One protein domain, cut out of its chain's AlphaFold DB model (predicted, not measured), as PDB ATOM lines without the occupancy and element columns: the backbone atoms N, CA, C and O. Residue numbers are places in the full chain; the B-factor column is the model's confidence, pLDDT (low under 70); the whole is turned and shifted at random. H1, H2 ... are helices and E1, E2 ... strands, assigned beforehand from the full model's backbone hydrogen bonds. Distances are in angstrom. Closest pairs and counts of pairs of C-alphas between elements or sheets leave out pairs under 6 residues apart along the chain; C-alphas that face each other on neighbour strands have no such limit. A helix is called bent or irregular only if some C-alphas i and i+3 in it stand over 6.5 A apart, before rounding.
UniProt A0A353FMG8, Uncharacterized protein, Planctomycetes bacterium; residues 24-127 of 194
ATOM      1  N   VAL A  24     -34.390  47.381  49.791       88.75
ATOM      2  CA  VAL A  24     -33.963  46.350  48.838       88.75
ATOM      3  C   VAL A  24     -35.077  46.096  47.824       88.75
ATOM      4  O   VAL A  24     -34.812  46.032  46.628       88.75
ATOM      5  N   HIS A  25     -36.333  46.040  48.271       89.62
ATOM      6  CA  HIS A  25     -37.466  45.878  47.363       89.62
ATOM      7  C   HIS A  25     -37.643  47.083  46.428       89.62
ATOM      8  O   HIS A  25     -37.794  46.912  45.221       89.62
ATOM      9  N   ALA A  26     -37.544  48.304  46.960       90.25
ATOM     10  CA  ALA A  26     -37.596  49.529  46.164       90.25
ATOM     11  C   ALA A  26     -36.501  49.551  45.086       90.25
ATOM     12  O   ALA A  26     -36.757  49.934  43.948       90.25
ATOM     13  N   ARG A  27     -35.299  49.073  45.420       92.25
ATOM     14  CA  ARG A  27     -34.186  48.983  44.473       92.25
ATOM     15  C   ARG A  27     -34.372  47.907  43.402       92.25
ATOM     16  O   ARG A  27     -33.919  48.108  42.282       92.25
ATOM     17  N   ALA A  28     -35.026  46.791  43.721       91.00
ATOM     18  CA  ALA A  28     -35.394  45.794  42.715       91.00
ATOM     19  C   ALA A  28     -36.448  46.347  41.734       91.00
ATOM     20  O   ALA A  28     -36.362  46.095  40.536       91.00
ATOM     21  N   LEU A  29     -37.401  47.148  42.231       91.56
ATOM     22  CA  LEU A  29     -38.444  47.791  41.419       91.56
ATOM     23  C   LEU A  29     -37.931  48.966  40.578       91.56
ATOM     24  O   LEU A  29     -38.494  49.272  39.529       91.56
ATOM     25  N   SER A  30     -36.898  49.660  41.046       92.44
ATOM     26  CA  SER A  30     -36.279  50.789  40.349       92.44
ATOM     27  C   SER A  30     -34.758  50.633  40.360       92.44
ATOM     28  O   SER A  30     -34.086  51.232  41.207       92.44
ATOM     29  N   PRO A  31     -34.216  49.792  39.458       92.81
ATOM     30  CA  PRO A  31     -32.781  49.574  39.344       92.81
ATOM     31  C   PRO A  31     -32.007  50.861  39.035       92.81
ATOM     32  O   PRO A  31     -32.502  51.738  38.331       92.81
ATOM     33  N   ASP A  32     -30.773  50.945  39.527       94.19
ATOM     34  CA  ASP A  32     -29.846  52.041  39.255       94.19
ATOM     35  C   ASP A  32     -28.635  51.497  38.492       94.19
ATOM     36  O   ASP A  32     -27.848  50.714  39.024       94.19
ATOM     37  N   PHE A  33     -28.487  51.925  37.239       94.88
ATOM     38  CA  PHE A  33     -27.408  51.495  36.349       94.88
ATOM     39  C   PHE A  33     -26.329  52.568  36.142       94.88
ATOM     40  O   PHE A  33     -25.522  52.468  35.219       94.88
ATOM     41  N   SER A  34     -26.295  53.602  36.987       91.69
ATOM     42  CA  SER A  34     -25.390  54.752  36.829       91.69
ATOM     43  C   SER A  34     -23.912  54.424  37.059       91.69
ATOM     44  O   SER A  34     -23.035  55.067  36.482       91.69
ATOM     45  N   THR A  35     -23.614  53.425  37.894       91.38
ATOM     46  CA  THR A  35     -22.245  53.012  38.242       91.38
ATOM     47  C   THR A  35     -22.137  51.486  38.334       91.38
ATOM     48  O   THR A  35     -23.151  50.829  38.589       91.38
ATOM     49  N   PRO A  36     -20.926  50.903  38.224       91.69
ATOM     50  CA  PRO A  36     -20.726  49.460  38.386       91.69
ATOM     51  C   PRO A  36     -21.259  48.942  39.730       91.69
ATOM     52  O   PRO A  36     -21.920  47.908  39.804       91.69
ATOM     53  N   ILE A  37     -21.006  49.699  40.805       93.19
ATOM     54  CA  ILE A  37     -21.454  49.342  42.153       93.19
ATOM     55  C   ILE A  37     -22.977  49.425  42.240       93.19
ATOM     56  O   ILE A  37     -23.587  48.475  42.720       93.19
ATOM     57  N   ALA A  38     -23.598  50.515  41.774       93.31
ATOM     58  CA  ALA A  38     -25.054  50.670  41.816       93.31
ATOM     59  C   ALA A  38     -25.768  49.547  41.047       93.31
ATOM     60  O   ALA A  38     -26.658  48.901  41.601       93.31
ATOM     61  N   ALA A  39     -25.286  49.224  39.843       94.25
ATOM     62  CA  ALA A  39     -25.825  48.139  39.030       94.25
ATOM     63  C   ALA A  39     -25.706  46.780  39.740       94.25
ATOM     64  O   ALA A  39     -26.676  46.021  39.807       94.25
ATOM     65  N   GLY A  40     -24.552  46.495  40.357       93.25
ATOM     66  CA  GLY A  40     -24.373  45.294  41.172       93.25
ATOM     67  C   GLY A  40     -25.299  45.256  42.395       93.25
ATOM     68  O   GLY A  40     -25.872  44.211  42.699       93.25
ATOM     69  N   GLN A  41     -25.535  46.390  43.064       94.31
ATOM     70  CA  GLN A  41     -26.503  46.464  44.166       94.31
ATOM     71  C   GLN A  41     -27.935  46.197  43.695       94.31
ATOM     72  O   GLN A  41     -28.694  45.548  44.414       94.31
ATOM     73  N   SER A  42     -28.315  46.693  42.516       95.44
ATOM     74  CA  SER A  42     -29.623  46.422  41.919       95.44
ATOM     75  C   SER A  42     -29.799  44.955  41.554       95.44
ATOM     76  O   SER A  42     -30.834  44.379  41.886       95.44
ATOM     77  N   PHE A  43     -28.771  44.316  40.993       94.19
ATOM     78  CA  PHE A  43     -28.785  42.875  40.753       94.19
ATOM     79  C   PHE A  43     -28.959  42.080  42.052       94.19
ATOM     80  O   PHE A  43     -29.851  41.244  42.159       94.19
ATOM     81  N   LEU A  44     -28.163  42.377  43.081       93.06
ATOM     82  CA  LEU A  44     -28.248  41.680  44.368       93.06
ATOM     83  C   LEU A  44     -29.586  41.914  45.086       93.06
ATOM     84  O   LEU A  44     -30.065  41.034  45.805       93.06
ATOM     85  N   ALA A  45     -30.200  43.081  44.882       93.19
ATOM     86  CA  ALA A  45     -31.546  43.366  45.354       93.19
ATOM     87  C   ALA A  45     -32.599  42.523  44.621       93.19
ATOM     88  O   ALA A  45     -33.436  41.900  45.276       93.19
ATOM     89  N   ALA A  46     -32.517  42.436  43.291       92.69
ATOM     90  CA  ALA A  46     -33.395  41.599  42.477       92.69
ATOM     91  C   ALA A  46     -33.298  40.115  42.867       92.69
ATOM     92  O   ALA A  46     -34.319  39.470  43.112       92.69
ATOM     93  N   VAL A  47     -32.071  39.620  43.052       90.06
ATOM     94  CA  VAL A  47     -31.788  38.272  43.562       90.06
ATOM     95  C   VAL A  47     -32.452  38.033  44.911       90.06
ATOM     96  O   VAL A  47     -33.150  37.035  45.096       90.06
ATOM     97  N   ALA A  48     -32.260  38.951  45.862       89.12
ATOM     98  CA  ALA A  48     -32.853  38.821  47.186       89.12
ATOM     99  C   ALA A  48     -34.386  38.789  47.113       89.12
ATOM    100  O   ALA A  48     -35.002  38.008  47.833       89.12
ATOM    101  N   CYS A  49     -34.984  39.583  46.221       89.06
ATOM    102  CA  CYS A  49     -36.422  39.617  45.944       89.06
ATOM    103  C   CYS A  49     -36.941  38.451  45.095       89.06
ATOM    104  O   CYS A  49     -38.150  38.367  44.891       89.06
ATOM    105  N   ASN A  50     -36.072  37.539  44.651       88.31
ATOM    106  CA  ASN A  50     -36.414  36.460  43.733       88.31
ATOM    107  C   ASN A  50     -37.085  36.969  42.435       88.31
ATOM    108  O   ASN A  50     -37.969  36.307  41.891       88.31
ATOM    109  N   ASP A  51     -36.679  38.147  41.956       90.69
ATOM    110  CA  ASP A  51     -37.246  38.807  40.778       90.69
ATOM    111  C   ASP A  51     -36.361  38.564  39.549       90.69
ATOM    112  O   ASP A  51     -35.440  39.325  39.243       90.69
ATOM    113  N   ALA A  52     -36.660  37.488  38.819       90.62
ATOM    114  CA  ALA A  52     -35.909  37.108  37.623       90.62
ATOM    115  C   ALA A  52     -35.952  38.178  36.520       90.62
ATOM    116  O   ALA A  52     -35.016  38.275  35.728       90.62
ATOM    117  N   ARG A  53     -37.013  38.996  36.459       92.12
ATOM    118  CA  ARG A  53     -37.116  40.070  35.467       92.12
ATOM    119  C   ARG A  53     -36.151  41.195  35.809       92.12
ATOM    120  O   ARG A  53     -35.436  41.655  34.924       92.12
ATOM    121  N   ALA A  54     -36.111  41.619  37.068       92.50
ATOM    122  CA  ALA A  54     -35.171  42.640  37.519       92.50
ATOM    123  C   ALA A  54     -33.710  42.159  37.428       92.50
ATOM    124  O   ALA A  54     -32.841  42.931  37.031       92.50
ATOM    125  N   GLU A  55     -33.443  40.874  37.696       92.62
ATOM    126  CA  GLU A  55     -32.132  40.259  37.444       92.62
ATOM    127  C   GLU A  55     -31.745  40.381  35.962       92.62
ATOM    128  O   GLU A  55     -30.680  40.903  35.642       92.62
ATOM    129  N   TYR A  56     -32.650  39.987  35.061       92.19
ATOM    130  CA  TYR A  56     -32.435  40.031  33.614       92.19
ATOM    131  C   TYR A  56     -32.169  41.449  33.083       92.19
ATOM    132  O   TYR A  56     -31.380  41.631  32.156       92.19
ATOM    133  N   LEU A  57     -32.782  42.478  33.680       93.19
ATOM    134  CA  LEU A  57     -32.518  43.881  33.332       93.19
ATOM    135  C   LEU A  57     -31.090  44.330  33.670       93.19
ATOM    136  O   LEU A  57     -30.594  45.275  33.054       93.19
ATOM    137  N   CYS A  58     -30.431  43.677  34.630       94.12
ATOM    138  CA  CYS A  58     -29.058  43.988  35.025       94.12
ATOM    139  C   CYS A  58     -28.016  43.388  34.070       94.12
ATOM    140  O   CYS A  58     -26.845  43.760  34.141       94.12
ATOM    141  N   PHE A  59     -28.410  42.457  33.198       94.00
ATOM    142  CA  PHE A  59     -27.493  41.773  32.292       94.00
ATOM    143  C   PHE A  59     -27.212  42.586  31.039       94.00
ATOM    144  O   PHE A  59     -28.080  43.298  30.526       94.00
ATOM    145  N   SER A  60     -25.984  42.443  30.557       93.06
ATOM    146  CA  SER A  60     -25.575  42.927  29.244       93.06
ATOM    147  C   SER A  60     -26.312  42.168  28.150       93.06
ATOM    148  O   SER A  60     -26.687  41.010  28.338       93.06
ATOM    149  N   GLU A  61     -26.483  42.792  26.988       89.62
ATOM    150  CA  GLU A  61     -26.997  42.094  25.801       89.62
ATOM    151  C   GLU A  61     -26.192  40.822  25.476       89.62
ATOM    152  O   GLU A  61     -26.788  39.771  25.253       89.62
ATOM    153  N   THR A  62     -24.860  40.855  25.590       87.56
ATOM    154  CA  THR A  62     -24.013  39.669  25.378       87.56
ATOM    155  C   THR A  62     -24.324  38.541  26.362       87.56
ATOM    156  O   THR A  62     -24.500  37.397  25.954       87.56
ATOM    157  N   LEU A  63     -24.464  38.842  27.658       88.88
ATOM    158  CA  LEU A  63     -24.816  37.818  28.648       88.88
ATOM    159  C   LEU A  63     -26.242  37.283  28.439       88.88
ATOM    160  O   LEU A  63     -26.514  36.108  28.684       88.88
ATOM    161  N   LYS A  64     -27.170  38.124  27.966       90.06
ATOM    162  CA  LYS A  64     -28.524  37.674  27.616       90.06
ATOM    163  C   LYS A  64     -28.484  36.655  26.485       90.06
ATOM    164  O   LYS A  64     -29.200  35.661  26.572       90.06
ATOM    165  N   GLU A  65     -27.656  36.857  25.461       87.31
ATOM    166  CA  GLU A  65     -27.494  35.903  24.356       87.31
ATOM    167  C   GLU A  65     -27.035  34.521  24.844       87.31
ATOM    168  O   GLU A  65     -27.606  33.513  24.422       87.31
ATOM    169  N   GLU A  66     -26.098  34.459  25.796       84.62
ATOM    170  CA  GLU A  66     -25.626  33.194  26.388       84.62
ATOM    171  C   GLU A  66     -26.749  32.403  27.080       84.62
ATOM    172  O   GLU A  66     -26.789  31.172  27.002       84.62
ATOM    173  N   TYR A  67     -27.699  33.100  27.710       80.81
ATOM    174  CA  TYR A  67     -28.855  32.492  28.378       80.81
ATOM    175  C   TYR A  67     -30.105  32.377  27.492       80.81
ATOM    176  O   TYR A  67     -31.190  32.075  27.990       80.81
ATOM    177  N   GLY A  68     -29.980  32.572  26.175       73.88
ATOM    178  CA  GLY A  68     -31.073  32.372  25.220       73.88
ATOM    179  C   GLY A  68     -31.883  33.625  24.883       73.88
ATOM    180  O   GLY A  68     -33.064  33.503  24.556       73.88
ATOM    181  N   ALA A  69     -31.266  34.808  24.983       79.19
ATOM    182  CA  ALA A  69     -31.758  36.144  24.605       79.19
ATOM    183  C   ALA A  69     -33.169  36.507  25.113       79.19
ATOM    184  O   ALA A  69     -33.805  37.445  24.626       79.19
ATOM    185  N   THR A  70     -33.686  35.760  26.090       86.94
ATOM    186  CA  THR A  70     -35.059  35.861  26.584       86.94
ATOM    187  C   THR A  70     -35.102  35.700  28.096       86.94
ATOM    188  O   THR A  70     -34.290  34.992  28.696       86.94
ATOM    189  N   LEU A  71     -36.105  36.328  28.716       87.12
ATOM    190  CA  LEU A  71     -36.369  36.166  30.143       87.12
ATOM    191  C   LEU A  71     -36.664  34.701  30.503       87.12
ATOM    192  O   LEU A  71     -36.211  34.229  31.540       87.12
ATOM    193  N   ASP A  72     -37.380  33.972  29.645       87.62
ATOM    194  CA  ASP A  72     -37.689  32.555  29.871       87.62
ATOM    195  C   ASP A  72     -36.421  31.691  29.843       87.62
ATOM    196  O   ASP A  72     -36.239  30.833  30.709       87.62
ATOM    197  N   GLY A  73     -35.511  31.960  28.898       85.38
ATOM    198  CA  GLY A  73     -34.196  31.322  28.851       85.38
ATOM    199  C   GLY A  73     -33.395  31.569  30.131       85.38
ATOM    200  O   GLY A  73     -32.874  30.624  30.730       85.38
ATOM    201  N   TRP A  74     -33.412  32.809  30.631       89.06
ATOM    202  CA  TRP A  74     -32.821  33.130  31.928       89.06
ATOM    203  C   TRP A  74     -33.471  32.357  33.079       89.06
ATOM    204  O   TRP A  74     -32.755  31.742  33.863       89.06
ATOM    205  N   ILE A  75     -34.803  32.331  33.181       89.94
ATOM    206  CA  ILE A  75     -35.514  31.624  34.260       89.94
ATOM    207  C   ILE A  75     -35.099  30.146  34.327       89.94
ATOM    208  O   ILE A  75     -34.910  29.620  35.424       89.94
ATOM    209  N   LEU A  76     -34.906  29.493  33.177       87.25
ATOM    210  CA  LEU A  76     -34.441  28.104  33.106       87.25
ATOM    211  C   LEU A  76     -32.971  27.950  33.532       87.25
ATOM    212  O   LEU A  76     -32.634  27.011  34.255       87.25
ATOM    213  N   ALA A  77     -32.091  28.863  33.115       83.31
ATOM    214  CA  ALA A  77     -30.667  28.832  33.465       83.31
ATOM    215  C   ALA A  77     -30.392  29.218  34.932       83.31
ATOM    216  O   ALA A  77     -29.422  28.754  35.540       83.31
ATOM    217  N   ARG A  78     -31.273  30.034  35.516       84.31
ATOM    218  CA  ARG A  78     -31.160  30.624  36.852       84.31
ATOM    219  C   ARG A  78     -30.966  29.592  37.955       84.31
ATOM    220  O   ARG A  78     -30.167  29.816  38.860       84.31
ATOM    221  N   GLU A  79     -31.646  28.448  37.886       81.69
ATOM    222  CA  GLU A  79     -31.479  27.381  38.883       81.69
ATOM    223  C   GLU A  79     -30.067  26.785  38.882       81.69
ATOM    224  O   GLU A  79     -29.531  26.446  39.940       81.69
ATOM    225  N   SER A  80     -29.458  26.646  37.703       78.06
ATOM    226  CA  SER A  80     -28.097  26.124  37.564       78.06
ATOM    227  C   SER A  80     -27.085  27.108  38.143       78.06
ATOM    228  O   SER A  80     -26.234  26.701  38.932       78.06
ATOM    229  N   LEU A  81     -27.247  28.406  37.859       73.06
ATOM    230  CA  LEU A  81     -26.383  29.445  38.423       73.06
ATOM    231  C   LEU A  81     -26.528  29.537  39.951       73.06
ATOM    232  O   LEU A  81     -25.538  29.635  40.670       73.06
ATOM    233  N   GLN A  82     -27.753  29.442  40.479       78.88
ATOM    234  CA  GLN A  82     -27.986  29.427  41.927       78.88
ATOM    235  C   GLN A  82     -27.308  28.236  42.619       78.88
ATOM    236  O   GLN A  82     -26.835  28.370  43.748       78.88
ATOM    237  N   LYS A  83     -27.243  27.070  41.962       77.06
ATOM    238  CA  LYS A  83     -26.509  25.903  42.480       77.06
ATOM    239  C   LYS A  83     -25.000  26.133  42.483       77.06
ATOM    240  O   LYS A  83     -24.345  25.697  43.425       77.06
ATOM    241  N   GLU A  84     -24.475  26.817  41.470       70.06
ATOM    242  CA  GLU A  84     -23.049  27.135  41.343       70.06
ATOM    243  C   GLU A  84     -22.596  28.172  42.383       70.06
ATOM    244  O   GLU A  84     -21.605  27.960  43.076       70.06
ATOM    245  N   ILE A  85     -23.373  29.245  42.569       67.19
ATOM    246  CA  ILE A  85     -23.098  30.297  43.565       67.19
ATOM    247  C   ILE A  85     -23.407  29.816  44.999       67.19
ATOM    248  O   ILE A  85     -22.838  30.299  45.979       67.19
ATOM    249  N   GLY A  86     -24.291  28.828  45.145       69.06
ATOM    250  CA  GLY A  86     -24.600  28.178  46.412       69.06
ATOM    251  C   GLY A  86     -25.537  28.977  47.328       69.06
ATOM    252  O   GLY A  86     -26.209  29.932  46.941       69.06
ATOM    253  N   ASN A  87     -25.617  28.553  48.596       64.62
ATOM    254  CA  ASN A  87     -26.582  29.091  49.567       64.62
ATOM    255  C   ASN A  87     -26.369  30.575  49.917       64.62
ATOM    256  O   ASN A  87     -27.305  31.208  50.412       64.62
ATOM    257  N   ASP A  88     -25.187  31.134  49.648       64.44
ATOM    258  CA  ASP A  88     -24.858  32.530  49.955       64.44
ATOM    259  C   ASP A  88     -25.672  33.526  49.112       64.44
ATOM    260  O   ASP A  88     -25.906  34.659  49.539       64.44
ATOM    261  N   PHE A  89     -26.239  33.073  47.989       67.38
ATOM    262  CA  PHE A  89     -27.176  33.842  47.167       67.38
ATOM    263  C   PHE A  89     -28.427  34.291  47.952       67.38
ATOM    264  O   PHE A  89     -28.967  35.369  47.716       67.38
ATOM    265  N   LYS A  90     -28.838  33.536  48.988       65.12
ATOM    266  CA  LYS A  90     -29.951  33.899  49.899       65.12
ATOM    267  C   LYS A  90     -29.647  35.123  50.771       65.12
ATOM    268  O   LYS A  90     -30.544  35.693  51.395       65.12
ATOM    269  N   HIS A  91     -28.384  35.530  50.836       73.88
ATOM    270  CA  HIS A  91     -27.921  36.716  51.545       73.88
ATOM    271  C   HIS A  91     -27.349  37.771  50.592       73.88
ATOM    272  O   HIS A  91     -26.644  38.662  51.059       73.88
ATOM    273  N   ALA A  92     -27.697  37.724  49.299       80.69
ATOM    274  CA  ALA A  92     -27.240  38.670  48.278       80.69
ATOM    275  C   ALA A  92     -27.350  40.141  48.723       80.69
ATOM    276  O   ALA A  92     -26.389  40.895  48.613       80.69
ATOM    277  N   HIS A  93     -28.470  40.528  49.345       82.56
ATOM    278  CA  HIS A  93     -28.685  41.892  49.850       82.56
ATOM    279  C   HIS A  93     -27.733  42.328  50.981       82.56
ATOM    280  O   HIS A  93     -27.687  43.506  51.322       82.56
ATOM    281  N   ARG A  94     -27.020  41.391  51.622       86.88
ATOM    282  CA  ARG A  94     -26.046  41.668  52.691       86.88
ATOM    283  C   ARG A  94     -24.617  41.744  52.178       86.88
ATOM    284  O   ARG A  94     -23.726  42.059  52.968       86.88
ATOM    285  N   LEU A  95     -24.387  41.408  50.909       89.06
ATOM    286  CA  LEU A  95     -23.068  41.534  50.322       89.06
ATOM    287  C   LEU A  95     -22.709  43.015  50.204       89.06
ATOM    288  O   LEU A  95     -23.540  43.853  49.857       89.06
ATOM    289  N   GLN A  96     -21.458  43.329  50.500       90.62
ATOM    290  CA  GLN A  96     -20.910  44.672  50.371       90.62
ATOM    291  C   GLN A  96     -19.808  44.664  49.317       90.62
ATOM    292  O   GLN A  96     -19.090  43.664  49.225       90.62
ATOM    293  N   PRO A  97     -19.656  45.745  48.534       90.44
ATOM    294  CA  PRO A  97     -18.553  45.837  47.596       90.44
ATOM    295  C   PRO A  97     -17.231  45.846  48.372       90.44
ATOM    296  O   PRO A  97     -17.114  46.460  49.437       90.44
ATOM    297  N   GLU A  98     -16.237  45.135  47.855       87.44
ATOM    298  CA  GLU A  98     -14.876  45.194  48.367       87.44
ATOM    299  C   GLU A  98     -14.294  46.591  48.077       87.44
ATOM    300  O   GLU A  98     -14.458  47.100  46.964       87.44
ATOM    301  N   PRO A  99     -13.648  47.254  49.055       74.56
ATOM    302  CA  PRO A  99     -13.052  48.561  48.823       74.56
ATOM    303  C   PRO A  99     -11.965  48.477  47.739       74.56
ATOM    304  O   PRO A  99     -11.244  47.480  47.698       74.56
ATOM    305  N   PRO A 100     -11.773  49.526  46.919       65.56
ATOM    306  CA  PRO A 100     -10.837  49.544  45.784       65.56
ATOM    307  C   PRO A 100      -9.338  49.548  46.170       65.56
ATOM    308  O   PRO A 100      -8.509  50.122  45.480       65.56
ATOM    309  N   SER A 101      -8.959  48.922  47.284       51.25
ATOM    310  CA  SER A 101      -7.620  48.989  47.886       51.25
ATOM    311  C   SER A 101      -6.850  47.660  47.885       51.25
ATOM    312  O   SER A 101      -5.803  47.577  48.521       51.25
ATOM    313  N   SER A 102      -7.343  46.616  47.211       51.50
ATOM    314  CA  SER A 102      -6.797  45.249  47.328       51.50
ATOM    315  C   SER A 102      -6.509  44.512  46.012       51.50
ATOM    316  O   SER A 102      -6.147  43.339  46.069       51.50
ATOM    317  N   ILE A 103      -6.630  45.135  44.832       51.56
ATOM    318  CA  ILE A 103      -6.455  44.418  43.556       51.56
ATOM    319  C   ILE A 103      -5.552  45.215  42.619       51.56
ATOM    320  O   ILE A 103      -5.843  46.354  42.276       51.56
ATOM    321  N   SER A 104      -4.445  44.589  42.224       43.28
ATOM    322  CA  SER A 104      -3.567  45.035  41.148       43.28
ATOM    323  C   SER A 104      -4.322  45.049  39.813       43.28
ATOM    324  O   SER A 104      -4.658  43.985  39.303       43.28
ATOM    325  N   ASP A 105      -4.619  46.241  39.299       40.47
ATOM    326  CA  ASP A 105      -4.596  46.748  37.908       40.47
ATOM    327  C   ASP A 105      -4.664  45.801  36.680       40.47
ATOM    328  O   ASP A 105      -4.151  46.153  35.620       40.47
ATOM    329  N   THR A 106      -5.294  44.623  36.727       46.66
ATOM    330  CA  THR A 106      -5.451  43.783  35.512       46.66
ATOM    331  C   THR A 106      -6.877  43.360  35.178       46.66
ATOM    332  O   THR A 106      -7.111  42.877  34.074       46.66
ATOM    333  N   GLU A 107      -7.850  43.571  36.063       57.28
ATOM    334  CA  GLU A 107      -9.263  43.248  35.805       57.28
ATOM    335  C   GLU A 107     -10.131  44.494  36.033       57.28
ATOM    336  O   GLU A 107     -10.954  44.532  36.945       57.28
ATOM    337  N   GLU A 108      -9.917  45.537  35.218       63.62
ATOM    338  CA  GLU A 108     -10.440  46.910  35.397       63.62
ATOM    339  C   GLU A 108     -11.968  47.042  35.559       63.62
ATOM    340  O   GLU A 108     -12.451  48.122  35.883       63.62
ATOM    341  N   ASN A 109     -12.746  45.966  35.405       80.50
ATOM    342  CA  ASN A 109     -14.205  46.022  35.464       80.50
ATOM    343  C   ASN A 109     -14.873  44.987  36.387       80.50
ATOM    344  O   ASN A 109     -16.077  44.765  36.266       80.50
ATOM    345  N   ILE A 110     -14.145  44.340  37.304       88.94
ATOM    346  CA  ILE A 110     -14.762  43.401  38.257       88.94
ATOM    347  C   ILE A 110     -15.060  44.090  39.589       88.94
ATOM    348  O   ILE A 110     -14.160  44.561  40.282       88.94
ATOM    349  N   VAL A 111     -16.332  44.083  39.991       90.56
ATOM    350  CA  VAL A 111     -16.758  44.482  41.337       90.56
ATOM    351  C   VAL A 111     -16.875  43.232  42.196       90.56
ATOM    352  O   VAL A 111     -17.783  42.416  42.011       90.56
ATOM    353  N   TRP A 112     -15.954  43.078  43.143       90.56
ATOM    354  CA  TRP A 112     -15.987  41.987  44.111       90.56
ATOM    355  C   TRP A 112     -16.924  42.297  45.273       90.56
ATOM    356  O   TRP A 112     -16.961  43.409  45.792       90.56
ATOM    357  N   TRP A 113     -17.665  41.282  45.696       90.44
ATOM    358  CA  TRP A 113     -18.674  41.338  46.740       90.44
ATOM    359  C   TRP A 113     -18.310  40.385  47.870       90.44
ATOM    360  O   TRP A 113     -17.983  39.213  47.652       90.44
ATOM    361  N   GLN A 114     -18.387  40.898  49.094       89.44
ATOM    362  CA  GLN A 114     -17.976  40.191  50.297       89.44
ATOM    363  C   GLN A 114     -19.064  40.170  51.369       89.44
ATOM    364  O   GLN A 114     -19.881  41.083  51.488       89.44
ATOM    365  N   TYR A 115     -19.019  39.141  52.212       86.25
ATOM    366  CA  TYR A 115     -19.808  39.045  53.436       86.25
ATOM    367  C   TYR A 115     -18.886  38.712  54.603       86.25
ATOM    368  O   TYR A 115     -18.146  37.731  54.557       86.25
ATOM    369  N   LYS A 116     -18.919  39.537  55.657       85.12
ATOM    370  CA  LYS A 116     -18.057  39.383  56.846       85.12
ATOM    371  C   LYS A 116     -16.560  39.232  56.499       85.12
ATOM    372  O   LYS A 116     -15.864  38.427  57.107       85.12
ATOM    373  N   GLY A 117     -16.084  39.989  55.506       82.25
ATOM    374  CA  GLY A 117     -14.681  39.991  55.067       82.25
ATOM    375  C   GLY A 117     -14.266  38.810  54.180       82.25
ATOM    376  O   GLY A 117     -13.095  38.703  53.831       82.25
ATOM    377  N   LYS A 118     -15.195  37.917  53.811       84.81
ATOM    378  CA  LYS A 118     -14.948  36.840  52.848       84.81
ATOM    379  C   LYS A 118     -15.508  37.231  51.484       84.81
ATOM    380  O   LYS A 118     -16.699  37.526  51.385       84.81
ATOM    381  N   ARG A 119     -14.669  37.191  50.445       86.81
ATOM    382  CA  ARG A 119     -15.068  37.348  49.039       86.81
ATOM    383  C   ARG A 119     -15.945  36.167  48.616       86.81
ATOM    384  O   ARG A 119     -15.607  35.025  48.920       86.81
ATOM    385  N   LEU A 120     -17.067  36.450  47.958       84.75
ATOM    386  CA  LEU A 120     -18.053  35.434  47.565       84.75
ATOM    387  C   LEU A 120     -18.433  35.498  46.087       84.75
ATOM    388  O   LEU A 120     -18.673  34.460  45.485       84.75
ATOM    389  N   LEU A 121     -18.495  36.698  45.510       87.19
ATOM    390  CA  LEU A 121     -18.976  36.891  44.146       87.19
ATOM    391  C   LEU A 121     -18.237  38.051  43.486       87.19
ATOM    392  O   LEU A 121     -18.156  39.133  44.056       87.19
ATOM    393  N   GLY A 122     -17.720  37.838  42.286       89.38
ATOM    394  CA  GLY A 122     -17.247  38.889  41.396       89.38
ATOM    395  C   GLY A 122     -18.273  39.114  40.296       89.38
ATOM    396  O   GLY A 122     -18.723  38.156  39.668       89.38
ATOM    397  N   LEU A 123     -18.654  40.369  40.082       91.50
ATOM    398  CA  LEU A 123     -19.474  40.772  38.946       91.50
ATOM    399  C   LEU A 123     -18.584  41.515  37.960       91.50
ATOM    400  O   LEU A 123     -18.077  42.587  38.287       91.50
ATOM    401  N   THR A 124     -18.388  40.946  36.774       91.88
ATOM    402  CA  THR A 124     -17.742  41.663  35.674       91.88
ATOM    403  C   THR A 124     -18.764  42.606  35.066       91.88
ATOM    404  O   THR A 124     -19.860  42.177  34.697       91.88
ATOM    405  N   MET A 125     -18.413  43.882  34.984       91.94
ATOM    406  CA  MET A 125     -19.302  44.952  34.559       91.94
ATOM    407  C   MET A 125     -18.860  45.506  33.205       91.94
ATOM    408  O   MET A 125     -17.678  45.518  32.884       91.94
ATOM    409  N   GLU A 126     -19.789  46.012  32.410       91.06
ATOM    410  CA  GLU A 126     -19.471  46.807  31.226       91.06
ATOM    411  C   GLU A 126     -20.433  47.980  31.090       91.06
ATOM    412  O   GLU A 126     -21.574  47.920  31.550       91.06
ATOM    413  N   ALA A 127     -19.972  49.044  30.446       89.75
ATOM    414  CA  ALA A 127     -20.810  50.170  30.083       89.75
ATOM    415  C   ALA A 127     -21.467  49.901  28.720       89.75
ATOM    416  O   ALA A 127     -20.776  49.820  27.706       89.75
TER     417      ALA A 127
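AT A GLANCE: This is residues 24 to 127 of the 194 residues of an uncharacterized protein of Planctomycetes bacterium (UniProt A0A353FMG8). Look first for the hairpin of E1 and E2, a two-stranded antiparallel sheet that packs on H2 and H6, one side of a loosely closed ring of four helices, H2, H3, H5 and H6. H1 packs crosswise on H2 outside that ring, H4 lies at one open end of it near H3 and H5, and a long link, residues 95 to 109, swings out beyond the hairpin. The 104 printed residues hold six named helices and then two named strands, H1 to H6, E1, E2, a mixed class. The whole is compact, with a radius of gyration of the C-alphas of 13.4 A and spans of 39 by 27 by 25 A.

HOW THE PARTS SIT: Begin at E1, residues 110 to 115, and E2, residues 118 to 127, an antiparallel hairpin at 151 degrees; N 113 and O 121 are 2.7 A apart and N 111 and O 123 2.9 A, within hydrogen-bond range. Residues 96 to 97 pair antiparallel with residues 113 to 114 of E1. The hub is H2, residues 36 to 48; its closest C-alphas to E2 are Pro 36 and Met 125, 6.1 A. H6, residues 87 to 94, touches H2 at a steep tilt of 56 degrees, opposite ways, closest at C-alphas 44 and 92, 5.0 A. H1, residues 24 to 29, touches H2 about perpendicular at 81 degrees, closest at C-alphas 28 and 46, 4.7 A. H3, residues 52 to 57, forms a helical hairpin with H2, a shallow tilt of 14 degrees, opposite ways; H2 touches H3 with residues 43 to 47 alone, closest at C-alphas 46 and 55, 5.4 A. H5, residues 71 to 85, touches H3 with residues 71 to 75 alone, closest at C-alphas 52 and 75, 6.4 A. H4, residues 61 to 66, is close to but not clearly touching H5, with C-alphas 64 and 74 7.6 A apart. Each O i to N i+4 pair is within hydrogen-bond range in H1, H2, H3 and H4, against 9 of 11 in H5 and 0 of 4 in H6, where 4 of 5 O i to N i+3 pairs are.

IN THESE COORDINATES: Find C-alpha 118 at (-14.948, 36.840, 52.848); E2 runs 27.0 A from there to C-alpha 127 at (-20.810, 50.170, 30.083), and E1 is 16.6 A long. H1 begins at C-alpha 24, (-33.963, 46.350, 48.838). H5 spans 19.8 A, H2 18.4 A and H6 13.0 A. H6 is irregular, with C-alphas 90 and 93 8.1 A apart; H5 is irregular, but only just, with C-alphas 76 and 79 6.53 A apart.

THE WHOLE: The C-alphas of Asp 72 and Ser 101, 38.7 A apart, are the two farthest from each other. The printed part has no cut, and the link from H6 to E1, 15 residues, is long. Look for low pLDDT, under 70, at residues 85 to 90 and 100 to 108; the mean of the printed part is 83.8.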